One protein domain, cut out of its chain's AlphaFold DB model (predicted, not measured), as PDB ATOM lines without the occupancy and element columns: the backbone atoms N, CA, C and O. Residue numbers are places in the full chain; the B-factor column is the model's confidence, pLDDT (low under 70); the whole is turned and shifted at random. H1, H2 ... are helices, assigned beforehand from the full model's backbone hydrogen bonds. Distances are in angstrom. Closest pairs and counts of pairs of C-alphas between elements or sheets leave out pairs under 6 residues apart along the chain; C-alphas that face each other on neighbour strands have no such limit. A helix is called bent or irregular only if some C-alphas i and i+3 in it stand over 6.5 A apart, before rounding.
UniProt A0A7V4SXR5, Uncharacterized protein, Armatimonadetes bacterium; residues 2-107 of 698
ATOM      1  N   ALA A   2      19.567  30.931 -20.333       59.50
ATOM      2  CA  ALA A   2      19.521  29.452 -20.240       59.50
ATOM      3  C   ALA A   2      19.711  28.886 -18.810       59.50
ATOM      4  O   ALA A   2      18.922  28.057 -18.368       59.50
ATOM      5  N   ASN A   3      20.680  29.405 -18.045       72.88
ATOM      6  CA  ASN A   3      20.891  28.989 -16.649       72.88
ATOM      7  C   ASN A   3      19.747  29.401 -15.700       72.88
ATOM      8  O   ASN A   3      19.529  28.740 -14.692       72.88
ATOM      9  N   GLN A   4      19.013  30.477 -16.011       77.56
ATOM     10  CA  GLN A   4      17.909  30.980 -15.180       77.56
ATOM     11  C   GLN A   4      16.627  30.180 -15.417       77.56
ATOM     12  O   GLN A   4      15.978  29.776 -14.460       77.56
ATOM     13  N   ALA A   5      16.304  29.893 -16.682       77.00
ATOM     14  CA  ALA A   5      15.187  29.020 -17.032       77.00
ATOM     15  C   ALA A   5      15.379  27.614 -16.442       77.00
ATOM     16  O   ALA A   5      14.456  27.059 -15.856       77.00
ATOM     17  N   TYR A   6      16.603  27.076 -16.511       84.56
ATOM     18  CA  TYR A   6      16.934  25.805 -15.868       84.56
ATOM     19  C   TYR A   6      16.749  25.849 -14.343       84.56
ATOM     20  O   TYR A   6      16.207  24.909 -13.767       84.56
ATOM     21  N   LEU A   7      17.167  26.937 -13.686       88.19
ATOM     22  CA  LEU A   7      16.995  27.093 -12.243       88.19
ATOM     23  C   LEU A   7      15.512  27.144 -11.843       88.19
ATOM     24  O   LEU A   7      15.131  26.452 -10.905       88.19
ATOM     25  N   LEU A   8      14.680  27.911 -12.558       86.81
ATOM     26  CA  LEU A   8      13.233  27.978 -12.307       86.81
ATOM     27  C   LEU A   8      12.553  26.623 -12.515       86.81
ATOM     28  O   LEU A   8      11.791  26.190 -11.656       86.81
ATOM     29  N   TRP A   9      12.890  25.923 -13.600       87.56
ATOM     30  CA  TRP A   9      12.387  24.576 -13.861       87.56
ATOM     31  C   TRP A   9      12.785  23.582 -12.760       87.56
ATOM     32  O   TRP A   9      11.966  22.771 -12.320       87.56
ATOM     33  N   LYS A  10      14.036  23.653 -12.287       90.00
ATOM     34  CA  LYS A  10      14.521  22.806 -11.192       90.00
ATOM     35  C   LYS A  10      13.775  23.110  -9.892       90.00
ATOM     36  O   LYS A  10      13.276  22.184  -9.263       90.00
ATOM     37  N   LEU A  11      13.656  24.389  -9.525       92.56
ATOM     38  CA  LEU A  11      12.887  24.829  -8.357       92.56
ATOM     39  C   LEU A  11      11.449  24.300  -8.420       92.56
ATOM     40  O   LEU A  11      10.948  23.773  -7.433       92.56
ATOM     41  N   ALA A  12      10.809  24.398  -9.586       91.38
ATOM     42  CA  ALA A  12       9.442  23.939  -9.790       91.38
ATOM     43  C   ALA A  12       9.317  22.418  -9.633       91.38
ATOM     44  O   ALA A  12       8.382  21.942  -8.993       91.38
ATOM     45  N   SER A  13      10.280  21.664 -10.169       91.31
ATOM     46  CA  SER A  13      10.301  20.199 -10.105       91.31
ATOM     47  C   SER A  13      10.533  19.681  -8.684       91.31
ATOM     48  O   SER A  13       9.779  18.832  -8.209       91.31
ATOM     49  N   ASP A  14      11.539  20.219  -7.986       94.25
ATOM     50  CA  ASP A  14      11.878  19.819  -6.616       94.25
ATOM     51  C   ASP A  14      10.727  20.156  -5.654       94.25
ATOM     52  O   ASP A  14      10.349  19.353  -4.799       94.25
ATOM     53  N   LEU A  15      10.117  21.333  -5.826       94.81
ATOM     54  CA  LEU A  15       8.998  21.769  -5.003       94.81
ATOM     55  C   LEU A  15       7.712  20.979  -5.289       94.81
ATOM     56  O   LEU A  15       6.965  20.677  -4.361       94.81
ATOM     57  N   ALA A  16       7.453  20.616  -6.549       92.69
ATOM     58  CA  ALA A  16       6.319  19.767  -6.914       92.69
ATOM     59  C   ALA A  16       6.433  18.363  -6.306       92.69
ATOM     60  O   ALA A  16       5.427  17.813  -5.855       92.69
ATOM     61  N   LEU A  17       7.647  17.804  -6.249       93.44
ATOM     62  CA  LEU A  17       7.903  16.530  -5.579       93.44
ATOM     63  C   LEU A  17       7.617  16.628  -4.075       93.44
ATOM     64  O   LEU A  17       6.882  15.802  -3.542       93.44
ATOM     65  N   ALA A  18       8.119  17.672  -3.411       94.56
ATOM     66  CA  ALA A  18       7.831  17.897  -1.996       94.56
ATOM     67  C   ALA A  18       6.325  18.097  -1.741       94.56
ATOM     68  O   ALA A  18       5.778  17.551  -0.789       94.56
ATOM     69  N   ALA A  19       5.620  18.819  -2.619       93.62
ATOM     70  CA  ALA A  19       4.167  18.962  -2.530       93.62
ATOM     71  C   ALA A  19       3.435  17.615  -2.672       93.62
ATOM     72  O   ALA A  19       2.434  17.392  -1.998       93.62
ATOM     73  N   HIS A  20       3.934  16.706  -3.514       92.62
ATOM     74  CA  HIS A  20       3.372  15.363  -3.658       92.62
ATOM     75  C   HIS A  20       3.568  14.509  -2.397       92.62
ATOM     76  O   HIS A  20       2.642  13.832  -1.964       92.62
ATOM     77  N   GLU A  21       4.738  14.579  -1.760       93.50
ATOM     78  CA  GLU A  21       4.984  13.898  -0.479       93.50
ATOM     79  C   GLU A  21       4.000  14.373   0.603       93.50
ATOM     80  O   GLU A  21       3.451  13.572   1.361       93.50
ATOM     81  N   LEU A  22       3.735  15.681   0.635       94.31
ATOM     82  CA  LEU A  22       2.811  16.298   1.581       94.31
ATOM     83  C   LEU A  22       1.336  16.024   1.269       94.31
ATOM     84  O   LEU A  22       0.496  16.112   2.171       94.31
ATOM     85  N   SER A  23       0.993  15.681   0.025       92.38
ATOM     86  CA  SER A  23      -0.405  15.487  -0.358       92.38
ATOM     87  C   SER A  23      -1.040  14.256   0.281       92.38
ATOM     88  O   SER A  23      -2.255  14.230   0.471       92.38
ATOM     89  N   ILE A  24      -0.228  13.294   0.725       89.69
ATOM     90  CA  ILE A  24      -0.680  12.132   1.500       89.69
ATOM     91  C   ILE A  24      -1.331  12.571   2.821       89.69
ATOM     92  O   ILE A  24      -2.335  11.994   3.233       89.69
ATOM     93  N   ALA A  25      -0.770  13.588   3.480       90.12
ATOM     94  CA  ALA A  25      -1.239  14.063   4.781       90.12
ATOM     95  C   ALA A  25      -2.291  15.176   4.668       90.12
ATOM     96  O   ALA A  25      -3.219  15.226   5.471       90.12
ATOM     97  N   HIS A  26      -2.156  16.057   3.671       91.75
ATOM     98  CA  HIS A  26      -2.921  17.311   3.593       91.75
ATOM     99  C   HIS A  26      -3.887  17.385   2.401       91.75
ATOM    100  O   HIS A  26      -4.679  18.321   2.296       91.75
ATOM    101  N   GLY A  27      -3.836  16.411   1.491       91.12
ATOM    102  CA  GLY A  27      -4.516  16.459   0.199       91.12
ATOM    103  C   GLY A  27      -3.786  17.335  -0.826       91.12
ATOM    104  O   GLY A  27      -3.040  18.257  -0.489       91.12
ATOM    105  N   ASP A  28      -4.015  17.055  -2.112       87.12
ATOM    106  CA  ASP A  28      -3.282  17.691  -3.218       87.12
ATOM    107  C   ASP A  28      -3.433  19.216  -3.245       87.12
ATOM    108  O   ASP A  28      -2.455  19.934  -3.444       87.12
ATOM    109  N   VAL A  29      -4.649  19.728  -3.021       87.69
ATOM    110  CA  VAL A  29      -4.923  21.168  -3.128       87.69
ATOM    111  C   VAL A  29      -4.178  21.955  -2.055       87.69
ATOM    112  O   VAL A  29      -3.519  22.945  -2.376       87.69
ATOM    113  N   ALA A  30      -4.249  21.517  -0.796       90.50
ATOM    114  CA  ALA A  30      -3.601  22.209   0.313       90.50
ATOM    115  C   ALA A  30      -2.073  22.130   0.201       90.50
ATOM    116  O   ALA A  30      -1.400  23.151   0.337       90.50
ATOM    117  N   ALA A  31      -1.531  20.953  -0.131       92.81
ATOM    118  CA  ALA A  31      -0.092  20.755  -0.277       92.81
ATOM    119  C   ALA A  31       0.503  21.597  -1.418       92.81
ATOM    120  O   ALA A  31       1.509  22.283  -1.225       92.81
ATOM    121  N   GLN A  32      -0.136  21.609  -2.593       92.38
ATOM    122  CA  GLN A  32       0.327  22.402  -3.738       92.38
ATOM    123  C   GLN A  32       0.179  23.908  -3.493       92.38
ATOM    124  O   GLN A  32       1.068  24.680  -3.855       92.38
ATOM    125  N   THR A  33      -0.910  24.326  -2.842       90.94
ATOM    126  CA  THR A  33      -1.127  25.726  -2.450       90.94
ATOM    127  C   THR A  33      -0.047  26.200  -1.486       90.94
ATOM    128  O   THR A  33       0.547  27.255  -1.705       90.94
ATOM    129  N   LEU A  34       0.242  25.414  -0.445       94.12
ATOM    130  CA  LEU A  34       1.277  25.744   0.528       94.12
ATOM    131  C   LEU A  34       2.650  25.822  -0.135       94.12
ATOM    132  O   LEU A  34       3.376  26.788   0.076       94.12
ATOM    133  N   ALA A  35       2.991  24.836  -0.965       94.62
ATOM    134  CA  ALA A  35       4.246  24.809  -1.699       94.62
ATOM    135  C   ALA A  35       4.431  26.078  -2.544       94.62
ATOM    136  O   ALA A  35       5.444  26.768  -2.410       94.62
ATOM    137  N   TYR A  36       3.422  26.449  -3.335       93.38
ATOM    138  CA  TYR A  36       3.475  27.674  -4.128       93.38
ATOM    139  C   TYR A  36       3.557  28.938  -3.257       93.38
ATOM    140  O   TYR A  36       4.321  29.846  -3.577       93.38
ATOM    141  N   ALA A  37       2.823  29.006  -2.141       92.94
ATOM    142  CA  ALA A  37       2.878  30.138  -1.217       92.94
ATOM    143  C   ALA A  37       4.270  30.295  -0.579       92.94
ATOM    144  O   ALA A  37       4.799  31.404  -0.529       92.94
ATOM    145  N   VAL A  38       4.908  29.195  -0.166       94.44
ATOM    146  CA  VAL A  38       6.290  29.209   0.341       94.44
ATOM    147  C   VAL A  38       7.243  29.751  -0.728       94.44
ATOM    148  O   VAL A  38       8.031  30.652  -0.441       94.44
ATOM    149  N   PHE A  39       7.127  29.280  -1.974       94.62
ATOM    150  CA  PHE A  39       7.918  29.813  -3.084       94.62
ATOM    151  C   PHE A  39       7.684  31.307  -3.302       94.62
ATOM    152  O   PHE A  39       8.647  32.065  -3.374       94.62
ATOM    153  N   LEU A  40       6.427  31.745  -3.384       92.00
ATOM    154  CA  LEU A  40       6.093  33.138  -3.666       92.00
ATOM    155  C   LEU A  40       6.573  34.069  -2.543       92.00
ATOM    156  O   LEU A  40       7.104  35.145  -2.818       92.00
ATOM    157  N   HIS A  41       6.452  33.635  -1.288       92.50
ATOM    158  CA  HIS A  41       6.965  34.369  -0.138       92.50
ATOM    159  C   HIS A  41       8.493  34.530  -0.197       92.50
ATOM    160  O   HIS A  41       8.993  35.639  -0.027       92.50
ATOM    161  N   HIS A  42       9.238  33.468  -0.517       90.81
ATOM    162  CA  HIS A  42      10.696  33.551  -0.701       90.81
ATOM    163  C   HIS A  42      11.109  34.360  -1.926       90.81
ATOM    164  O   HIS A  42      12.133  35.049  -1.910       90.81
ATOM    165  N   LEU A  43      10.322  34.269  -2.999       90.38
ATOM    166  CA  LEU A  43      10.616  34.944  -4.249       90.38
ATOM    167  C   LEU A  43      10.627  36.454  -4.029       90.38
ATOM    168  O   LEU A  43      11.627  37.087  -4.340       90.38
ATOM    169  N   ASN A  44       9.551  37.032  -3.491       87.75
ATOM    170  CA  ASN A  44       9.385  38.489  -3.448       87.75
ATOM    171  C   ASN A  44       8.758  39.036  -2.156       87.75
ATOM    172  O   ASN A  44       8.386  40.207  -2.113       87.75
ATOM    173  N   GLY A  45       8.635  38.224  -1.104       87.50
ATOM    174  CA  GLY A  45       8.056  38.654   0.168       87.50
ATOM    175  C   GLY A  45       6.543  38.866   0.123       87.50
ATOM    176  O   GLY A  45       6.025  39.631   0.934       87.50
ATOM    177  N   ASN A  46       5.823  38.223  -0.808       90.00
ATOM    178  CA  ASN A  46       4.375  38.388  -0.952       90.00
ATOM    179  C   ASN A  46       3.638  38.180   0.387       90.00
ATOM    180  O   ASN A  46       3.777  37.139   1.035       90.00
ATOM    181  N   ILE A  47       2.845  39.182   0.781       89.56
ATOM    182  CA  ILE A  47       2.185  39.249   2.092       89.56
ATOM    183  C   ILE A  47       1.093  38.182   2.213       89.56
ATOM    184  O   ILE A  47       1.068  37.447   3.196       89.56
ATOM    185  N   LYS A  48       0.241  38.027   1.190       90.00
ATOM    186  CA  LYS A  48      -0.821  37.005   1.178       90.00
ATOM    187  C   LYS A  48      -0.241  35.594   1.277       90.00
ATOM    188  O   LYS A  48      -0.771  34.742   1.983       90.00
ATOM    189  N   ALA A  49       0.873  35.352   0.588       91.06
ATOM    190  CA  ALA A  49       1.587  34.089   0.671       91.06
ATOM    191  C   ALA A  49       2.167  33.863   2.076       91.06
ATOM    192  O   ALA A  49       2.027  32.771   2.621       91.06
ATOM    193  N   ALA A  50       2.741  34.902   2.693       92.25
ATOM    194  CA  ALA A  50       3.230  34.845   4.070       92.25
ATOM    195  C   ALA A  50       2.112  34.475   5.057       92.25
ATOM    196  O   ALA A  50       2.319  33.644   5.936       92.25
ATOM    197  N   GLU A  51       0.914  35.043   4.888       92.06
ATOM    198  CA  GLU A  51      -0.251  34.727   5.718       92.06
ATOM    199  C   GLU A  51      -0.685  33.262   5.585       92.06
ATOM    200  O   GLU A  51      -0.966  32.623   6.598       92.06
ATOM    201  N   ILE A  52      -0.702  32.707   4.366       90.31
ATOM    202  CA  ILE A  52      -0.984  31.276   4.149       90.31
ATOM    203  C   ILE A  52       0.051  30.415   4.874       90.31
ATOM    204  O   ILE A  52      -0.317  29.478   5.578       90.31
ATOM    205  N   VAL A  53       1.336  30.747   4.730       92.25
ATOM    206  CA  VAL A  53       2.433  30.001   5.360       92.25
ATOM    207  C   VAL A  53       2.337  30.053   6.888       92.25
ATOM    208  O   VAL A  53       2.516  29.035   7.551       92.25
ATOM    209  N   GLN A  54       2.020  31.218   7.459       92.06
ATOM    210  CA  GLN A  54       1.895  31.403   8.907       92.06
ATOM    211  C   GLN A  54       0.676  30.691   9.502       92.06
ATOM    212  O   GLN A  54       0.746  30.209  10.628       92.06
ATOM    213  N   ARG A  55      -0.437  30.633   8.763       91.69
ATOM    214  CA  ARG A  55      -1.685  29.996   9.214       91.69
ATOM    215  C   ARG A  55      -1.716  28.483   9.007       91.69
ATOM    216  O   ARG A  55      -2.685  27.854   9.410       91.69
ATOM    217  N   PHE A  56      -0.711  27.902   8.354       92.56
ATOM    218  CA  PHE A  56      -0.674  26.463   8.133       92.56
ATOM    219  C   PHE A  56      -0.279  25.732   9.425       92.56
ATOM    220  O   PHE A  56       0.808  25.953   9.956       92.56
ATOM    221  N   ASP A  57      -1.146  24.854   9.931       90.44
ATOM    222  CA  ASP A  57      -0.964  24.230  11.251       90.44
ATOM    223  C   ASP A  57       0.291  23.341  11.330       90.44
ATOM    224  O   ASP A  57       1.010  23.328  12.333       90.44
ATOM    225  N   ASP A  58       0.605  22.617  10.252       93.44
ATOM    226  CA  ASP A  58       1.769  21.733  10.200       93.44
ATOM    227  C   ASP A  58       3.055  22.488   9.828       93.44
ATOM    228  O   ASP A  58       3.508  22.545   8.678       93.44
ATOM    229  N   GLN A  59       3.701  23.033  10.855       93.75
ATOM    230  CA  GLN A  59       4.977  23.735  10.725       93.75
ATOM    231  C   GLN A  59       6.146  22.824  10.306       93.75
ATOM    232  O   GLN A  59       7.181  23.330   9.864       93.75
ATOM    233  N   ALA A  60       6.034  21.494  10.428       94.31
ATOM    234  CA  ALA A  60       7.059  20.587   9.912       94.31
ATOM    235  C   ALA A  60       7.025  20.548   8.379       94.31
ATOM    236  O   ALA A  60       8.081  20.664   7.752       94.31
ATOM    237  N   SER A  61       5.828  20.510   7.789       95.56
ATOM    238  CA  SER A  61       5.628  20.635   6.339       95.56
ATOM    239  C   SER A  61       6.165  21.957   5.787       95.56
ATOM    240  O   SER A  61       6.879  21.972   4.785       95.56
ATOM    241  N   VAL A  62       5.913  23.072   6.483       95.81
ATOM    242  CA  VAL A  62       6.468  24.387   6.114       95.81
ATOM    243  C   VAL A  62       8.001  24.364   6.114       95.81
ATOM    244  O   VAL A  62       8.631  24.816   5.156       95.81
ATOM    245  N   ARG A  63       8.634  23.809   7.157       95.62
ATOM    246  CA  ARG A  63      10.102  23.676   7.216       95.62
ATOM    247  C   ARG A  63      10.654  22.791   6.096       95.62
ATOM    248  O   ARG A  63      11.687  23.136   5.528       95.62
ATOM    249  N   HIS A  64       9.967  21.699   5.755       95.94
ATOM    250  CA  HIS A  64      10.353  20.805   4.655       95.94
ATOM    251  C   HIS A  64      10.367  21.522   3.300       95.94
ATOM    252  O   HIS A  64      11.334  21.416   2.542       95.94
ATOM    253  N   LEU A  65       9.329  22.312   3.014       96.62
ATOM    254  CA  LEU A  65       9.235  23.091   1.776       96.62
ATOM    255  C   LEU A  65      10.313  24.180   1.699       96.62
ATOM    256  O   LEU A  65      10.985  24.293   0.674       96.62
ATOM    257  N   ASN A  66      10.543  24.919   2.790       95.06
ATOM    258  CA  ASN A  66      11.619  25.914   2.868       95.06
ATOM    259  C   ASN A  66      12.994  25.280   2.601       95.06
ATOM    260  O   ASN A  66      13.708  25.701   1.693       95.06
ATOM    261  N   ALA A  67      13.318  24.188   3.302       95.25
ATOM    262  CA  ALA A  67      14.576  23.467   3.108       95.25
ATOM    263  C   ALA A  67      14.725  22.903   1.681       95.25
ATOM    264  O   ALA A  67      15.837  22.713   1.184       95.25
ATOM    265  N   THR A  68      13.615  22.609   1.002       95.88
ATOM    266  CA  THR A  68      13.626  22.177  -0.400       95.88
ATOM    267  C   THR A  68      13.991  23.326  -1.339       95.88
ATOM    268  O   THR A  68      14.863  23.138  -2.188       95.88
ATOM    269  N   LEU A  69      13.428  24.523  -1.150       93.31
ATOM    270  CA  LEU A  69      13.800  25.709  -1.936       93.31
ATOM    271  C   LEU A  69      15.257  26.129  -1.723       93.31
ATOM    272  O   LEU A  69      15.958  26.426  -2.699       93.31
ATOM    273  N   ASP A  70      15.734  26.090  -0.479       91.38
ATOM    274  CA  ASP A  70      17.118  26.425  -0.134       91.38
ATOM    275  C   ASP A  70      18.100  25.486  -0.854       91.38
ATOM    276  O   ASP A  70      19.040  25.930  -1.521       91.38
ATOM    277  N   ARG A  71      17.837  24.170  -0.811       92.62
ATOM    278  CA  ARG A  71      18.638  23.153  -1.519       92.62
ATOM    279  C   ARG A  71      18.564  23.295  -3.039       92.62
ATOM    280  O   ARG A  71      19.572  23.100  -3.726       92.62
ATOM    281  N   ALA A  72      17.389  23.624  -3.573       88.81
ATOM    282  CA  ALA A  72      17.196  23.859  -5.000       88.81
ATOM    283  C   ALA A  72      17.923  25.132  -5.478       88.81
ATOM    284  O   ALA A  72      18.320  25.214  -6.645       88.81
ATOM    285  N   GLY A  73      18.220  26.056  -4.560       89.75
ATOM    286  CA  GLY A  73      19.072  27.218  -4.777       89.75
ATOM    287  C   GLY A  73      18.296  28.471  -5.160       89.75
ATOM    288  O   GLY A  73      18.756  29.205  -6.034       89.75
ATOM    289  N   ILE A  74      17.147  28.725  -4.523       87.88
ATOM    290  CA  ILE A  74      16.335  29.931  -4.765       87.88
ATOM    291  C   ILE A  74      17.136  31.233  -4.591       87.88
ATOM    292  O   ILE A  74      16.966  32.176  -5.362       87.88
ATOM    293  N   ASP A  75      18.108  31.251  -3.677       88.00
ATOM    294  CA  ASP A  75      18.997  32.399  -3.462       88.00
ATOM    295  C   ASP A  75      19.896  32.734  -4.648       88.00
ATOM    296  O   ASP A  75      20.347  33.871  -4.791       88.00
ATOM    297  N   LYS A  76      20.112  31.770  -5.547       89.19
ATOM    298  CA  LYS A  76      20.860  31.981  -6.789       89.19
ATOM    299  C   LYS A  76      20.035  32.725  -7.840       89.19
ATOM    300  O   LYS A  76      20.591  33.102  -8.872       89.19
ATOM    301  N   LEU A  77      18.731  32.925  -7.614       87.12
ATOM    302  CA  LEU A  77      17.886  33.704  -8.506       87.12
ATOM    303  C   LEU A  77      18.186  35.209  -8.330       87.12
ATOM    304  O   LEU A  77      18.018  35.732  -7.218       87.12
ATOM    305  N   PRO A  78      18.610  35.912  -9.401       87.00
ATOM    306  CA  PRO A  78      18.904  37.344  -9.355       87.00
ATOM    307  C   PRO A  78      17.719  38.160  -8.843       87.00
ATOM    308  O   PRO A  78      16.567  37.829  -9.131       87.00
ATOM    309  N   LYS A  79      17.993  39.245  -8.112       84.56
ATOM    310  CA  LYS A  79      16.947  40.092  -7.516       84.56
ATOM    311  C   LYS A  79      16.022  40.702  -8.570       84.56
ATOM    312  O   LYS A  79      14.838  40.863  -8.318       84.56
ATOM    313  N   GLU A  80      16.537  40.976  -9.761       83.69
ATOM    314  CA  GLU A  80      15.788  41.556 -10.878       83.69
ATOM    315  C   GLU A  80      14.746  40.583 -11.453       83.69
ATOM    316  O   GLU A  80      13.796  41.009 -12.100       83.69
ATOM    317  N   LEU A  81      14.907  39.278 -11.204       82.69
ATOM    318  CA  LEU A  81      13.976  38.220 -11.609       82.69
ATOM    319  C   LEU A  81      13.047  37.784 -10.470       82.69
ATOM    320  O   LEU A  81      12.315  36.810 -10.593       82.69
ATOM    321  N   ARG A  82      13.054  38.478  -9.334       84.94
ATOM    322  CA  ARG A  82      12.156  38.192  -8.209       84.94
ATOM    323  C   ARG A  82      10.845  38.967  -8.358       84.94
ATOM    324  O   ARG A  82      10.463  39.752  -7.495       84.94
ATOM    325  N   THR A  83      10.174  38.784  -9.494       83.25
ATOM    326  CA  THR A  83       8.983  39.557  -9.886       83.25
ATOM    327  C   THR A  83       7.723  38.691  -9.938       83.25
ATOM    328  O   THR A  83       7.784  37.460  -9.964       83.25
ATOM    329  N   GLY A  84       6.553  39.339  -9.987       78.69
ATOM    330  CA  GLY A  84       5.277  38.652 -10.221       78.69
ATOM    331  C   GLY A  84       5.205  37.950 -11.583       78.69
ATOM    332  O   GLY A  84       4.532  36.928 -11.702       78.69
ATOM    333  N   GLU A  85       5.939  38.437 -12.585       77.62
ATOM    334  CA  GLU A  85       6.029  37.790 -13.897       77.62
ATOM    335  C   GLU A  85       6.793  36.461 -13.794       77.62
ATOM    336  O   GLU A  85       6.350  35.434 -14.306       77.62
ATOM    337  N   THR A  86       7.905  36.434 -13.053       83.62
ATOM    338  CA  THR A  86       8.636  35.188 -12.776       83.62
ATOM    339  C   THR A  86       7.788  34.187 -11.997       83.62
ATOM    340  O   THR A  86       7.862  32.989 -12.272       83.62
ATOM    341  N   ALA A  87       6.928  34.657 -11.091       84.88
ATOM    342  CA  ALA A  87       5.981  33.794 -10.394       84.88
ATOM    343  C   ALA A  87       4.947  33.145 -11.338       84.88
ATOM    344  O   ALA A  87       4.613  31.970 -11.152       84.88
ATOM    345  N   LEU A  88       4.481  33.859 -12.374       81.12
ATOM    346  CA  LEU A  88       3.613  33.284 -13.411       81.12
ATOM    347  C   LEU A  88       4.328  32.199 -14.223       81.12
ATOM    348  O   LEU A  88       3.762  31.126 -14.420       81.12
ATOM    349  N   TYR A  89       5.561  32.457 -14.673       80.00
ATOM    350  CA  TYR A  89       6.351  31.457 -15.406       80.00
ATOM    351  C   TYR A  89       6.607  30.211 -14.552       80.00
ATOM    352  O   TYR A  89       6.422  29.089 -15.017       80.00
ATOM    353  N   PHE A  90       6.968  30.407 -13.282       86.88
ATOM    354  CA  PHE A  90       7.158  29.314 -12.332       86.88
ATOM    355  C   PHE A  90       5.883  28.484 -12.138       86.88
ATOM    356  O   PHE A  90       5.958  27.260 -12.086       86.88
ATOM    357  N   CYS A  91       4.713  29.132 -12.054       84.69
ATOM    358  CA  CYS A  91       3.427  28.453 -11.874       84.69
ATOM    359  C   CYS A  91       3.176  27.389 -12.948       84.69
ATOM    360  O   CYS A  91       2.752  26.281 -12.625       84.69
ATOM    361  N   GLU A  92       3.480  27.686 -14.215       77.38
ATOM    362  CA  GLU A  92       3.281  26.722 -15.300       77.38
ATOM    363  C   GLU A  92       4.163  25.479 -15.126       77.38
ATOM    364  O   GLU A  92       3.663  24.352 -15.191       77.38
ATOM    365  N   ASP A  93       5.463  25.669 -14.890       84.69
ATOM    366  CA  ASP A  93       6.392  24.554 -14.698       84.69
ATOM    367  C   ASP A  93       6.056  23.751 -13.435       84.69
ATOM    368  O   ASP A  93       6.111  22.521 -13.461       84.69
ATOM    369  N   PHE A  94       5.624  24.427 -12.367       88.25
ATOM    370  CA  PHE A  94       5.207  23.803 -11.114       88.25
ATOM    371  C   PHE A  94       3.962  22.933 -11.308       88.25
ATOM    372  O   PHE A  94       3.991  21.741 -11.007       88.25
ATOM    373  N   LEU A  95       2.893  23.474 -11.900       83.62
ATOM    374  CA  LEU A  95       1.664  22.715 -12.163       83.62
ATOM    375  C   LEU A  95       1.907  21.550 -13.132       83.62
ATOM    376  O   LEU A  95       1.343  20.464 -12.959       83.62
ATOM    377  N   ARG A  96       2.775  21.742 -14.136       81.25
ATOM    378  CA  ARG A  96       3.178  20.680 -15.067       81.25
ATOM    379  C   ARG A  96       3.946  19.566 -14.359       81.25
ATOM    380  O   ARG A  96       3.742  18.405 -14.710       81.25
ATOM    381  N   ALA A  97       4.804  19.903 -13.398       85.94
ATOM    382  CA  ALA A  97       5.532  18.929 -12.591       85.94
ATOM    383  C   ALA A  97       4.608  18.192 -11.606       85.94
ATOM    384  O   ALA A  97       4.726  16.975 -11.477       85.94
ATOM    385  N   CYS A  98       3.640  18.882 -10.989       83.62
ATOM    386  CA  CYS A  98       2.662  18.270 -10.082       83.62
ATOM    387  C   CYS A  98       1.744  17.266 -10.792       83.62
ATOM    388  O   CYS A  98       1.468  16.197 -10.253       83.62
ATOM    389  N   ASN A  99       1.249  17.590 -11.994       76.50
ATOM    390  CA  ASN A  99       0.418  16.657 -12.754       76.50
ATOM    391  C   ASN A  99       0.645  16.752 -14.277       76.50
ATOM    392  O   ASN A  99      -0.110  17.419 -14.998       76.50
ATOM    393  N   PRO A 100       1.640  16.014 -14.809       71.19
ATOM    394  CA  PRO A 100       1.963  16.030 -16.234       71.19
ATOM    395  C   PRO A 100       0.821  15.551 -17.139       71.19
ATOM    396  O   PRO A 100       0.774  15.923 -18.314       71.19
ATOM    397  N   ALA A 101      -0.074  14.696 -16.628       66.38
ATOM    398  CA  ALA A 101      -1.205  14.162 -17.382       66.38
ATOM    399  C   ALA A 101      -2.311  15.215 -17.545       66.38
ATOM    400  O   ALA A 101      -2.742  15.465 -18.671       66.38
ATOM    401  N   ILE A 102      -2.696  15.894 -16.458       65.19
ATOM    402  CA  ILE A 102      -3.684  16.983 -16.488       65.19
ATOM    403  C   ILE A 102      -3.168  18.163 -17.322       65.19
ATOM    404  O   ILE A 102      -3.912  18.692 -18.150       65.19
ATOM    405  N   ALA A 103      -1.887  18.528 -17.180       63.59
ATOM    406  CA  ALA A 103      -1.274  19.590 -17.979       63.59
ATOM    407  C   ALA A 103      -1.336  19.285 -19.490       63.59
ATOM    408  O   ALA A 103      -1.689  20.150 -20.291       63.59
ATOM    409  N   ARG A 104      -1.067  18.031 -19.890       60.84
ATOM    410  CA  ARG A 104      -1.217  17.585 -21.286       60.84
ATOM    411  C   ARG A 104      -2.672  17.552 -21.751       60.84
ATOM    412  O   ARG A 104      -2.932  17.862 -22.909       60.84
ATOM    413  N   GLN A 105      -3.599  17.157 -20.881       57.66
ATOM    414  CA  GLN A 105      -5.014  16.999 -21.223       57.66
ATOM    415  C   GLN A 105      -5.726  18.340 -21.444       57.66
ATOM    416  O   GLN A 105      -6.629  18.409 -22.272       57.66
ATOM    417  N   ARG A 106      -5.334  19.397 -20.722       59.25
ATOM    418  CA  ARG A 106      -6.021  20.700 -20.771       59.25
ATOM    419  C   ARG A 106      -5.487  21.661 -21.825       59.25
ATOM    420  O   ARG A 106      -6.198  22.586 -22.195       59.25
ATOM    421  N   GLY A 107      -4.265  21.442 -22.316       55.91
ATOM    422  CA  GLY A 107      -3.718  22.184 -23.458       55.91
ATOM    423  C   GLY A 107      -3.612  23.703 -23.259       55.91
ATOM    424  O   GLY A 107      -3.517  24.425 -24.247       55.91
TER     425      GLY A 107
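What this domain is: This is residues 2 to 107 of the 698 residues of an uncharacterized protein of Armatimonadetes bacterium (UniProt A0A7V4SXR5). A long helix, H1, and the helix H2 that folds back from its end make a splayed helical hairpin, with H4 packed on one side of it and H5 on the other. H3 packs on the later part of H2, and the short H6 turns off the end of H5, away from the core. The printed part has 106 residues, with six named helices in the order H1, H2, H3, H4, H5, H6 and no named strand, so the class is all helix. The whole is compact, with a radius of gyration of the C-alphas of 13.0 A and spans of 36 by 33 by 23 A along its three main axes.

Where its parts are: H1 is residues 2 to 26, the longest helix, 34.9 A from C-alpha 2 at (19.521, 29.452, -20.240) to C-alpha 26. It has a kink of 30 degrees near residue 20, and it is neither bent nor irregular, but only just: C-alphas 21 and 24 are 6.3 A apart. H2 is residues 28 to 44 and measures 24.4 A, with C-alpha 28 at (-3.282, 17.691, -3.218). H3 is residues 47 to 55, and H4 is residues 59 to 72, 19.9 A long. H5 is residues 84 to 98, 20.5 A long. H6 is residues 100 to 106, with C-alpha 106 at (-6.021, 20.700, -20.771).

How they stand to each other: H2 is the hub and touches four helices, H1, H3, H4 and H5. H1 and H2 form a helical hairpin at a steep tilt of 39 degrees, opposite ways. They touch through residues 15 to 23 of H1 and 28 to 35 of H2 alone, and the closest C-alphas are those of Ala 19 and Ala 31, 5.1 A apart. H2 touches H3 with residues 34 to 41 alone, at a steep tilt of 50 degrees, opposite ways; the closest C-alphas, of Ala 37 and Ala 49, are 4.6 A apart. H2 touches H4 with residues 34 to 39 alone, and the closest C-alphas, of Ala 35 and Leu 65, are 6.3 A apart. H2 touches H5 at a shallow tilt of 31 degrees, opposite ways, with the C-alphas of Leu 40 and Ala 87 the closest at 6.8 A. H1 touches H4 at a shallow tilt of 21 degrees, opposite ways, the closest C-alphas being those of Leu 11 and Ala 72 at 5.5 A. H1 touches H5 at a steep tilt of 56 degrees, the same way, the closest C-alphas being those of Ala 12 and Phe 94 at 4.4 A. The helix packing is mostly crossed, helices meeting at steep tilts, but only just: 2 of 6 touching pairs are at a shallow tilt. H3 and H4 are close but not clearly touching, with the C-alphas of Val 53 and Val 62 the closest at 7.0 A. H5 and H6 only just touch, and only at the corner, with 3 pairs of C-alphas within 8 A; the closest are those of Arg 96 and Ala 103, 5.4 A apart. H4 and H5 are apart, and H6 is apart from H1, H2, H3 and H4. In H2, H3, H4 and H6 every O i to N i+4 pair is within hydrogen-bond range; in H1 it is 19 of 21 and in H5 10 of 11.

The domain as a whole: The two C-alphas farthest apart are those of Ala 2 and Asp 57, at 37.9 A. The printed part has no cut. The link from H4 to H5, residues 73 to 83, is long, and the other four links are tight. The mean pLDDT of the printed part is 87.0; residue 2 and residues 101 to 107, of which 101 to 106 belong to H6, are under 70.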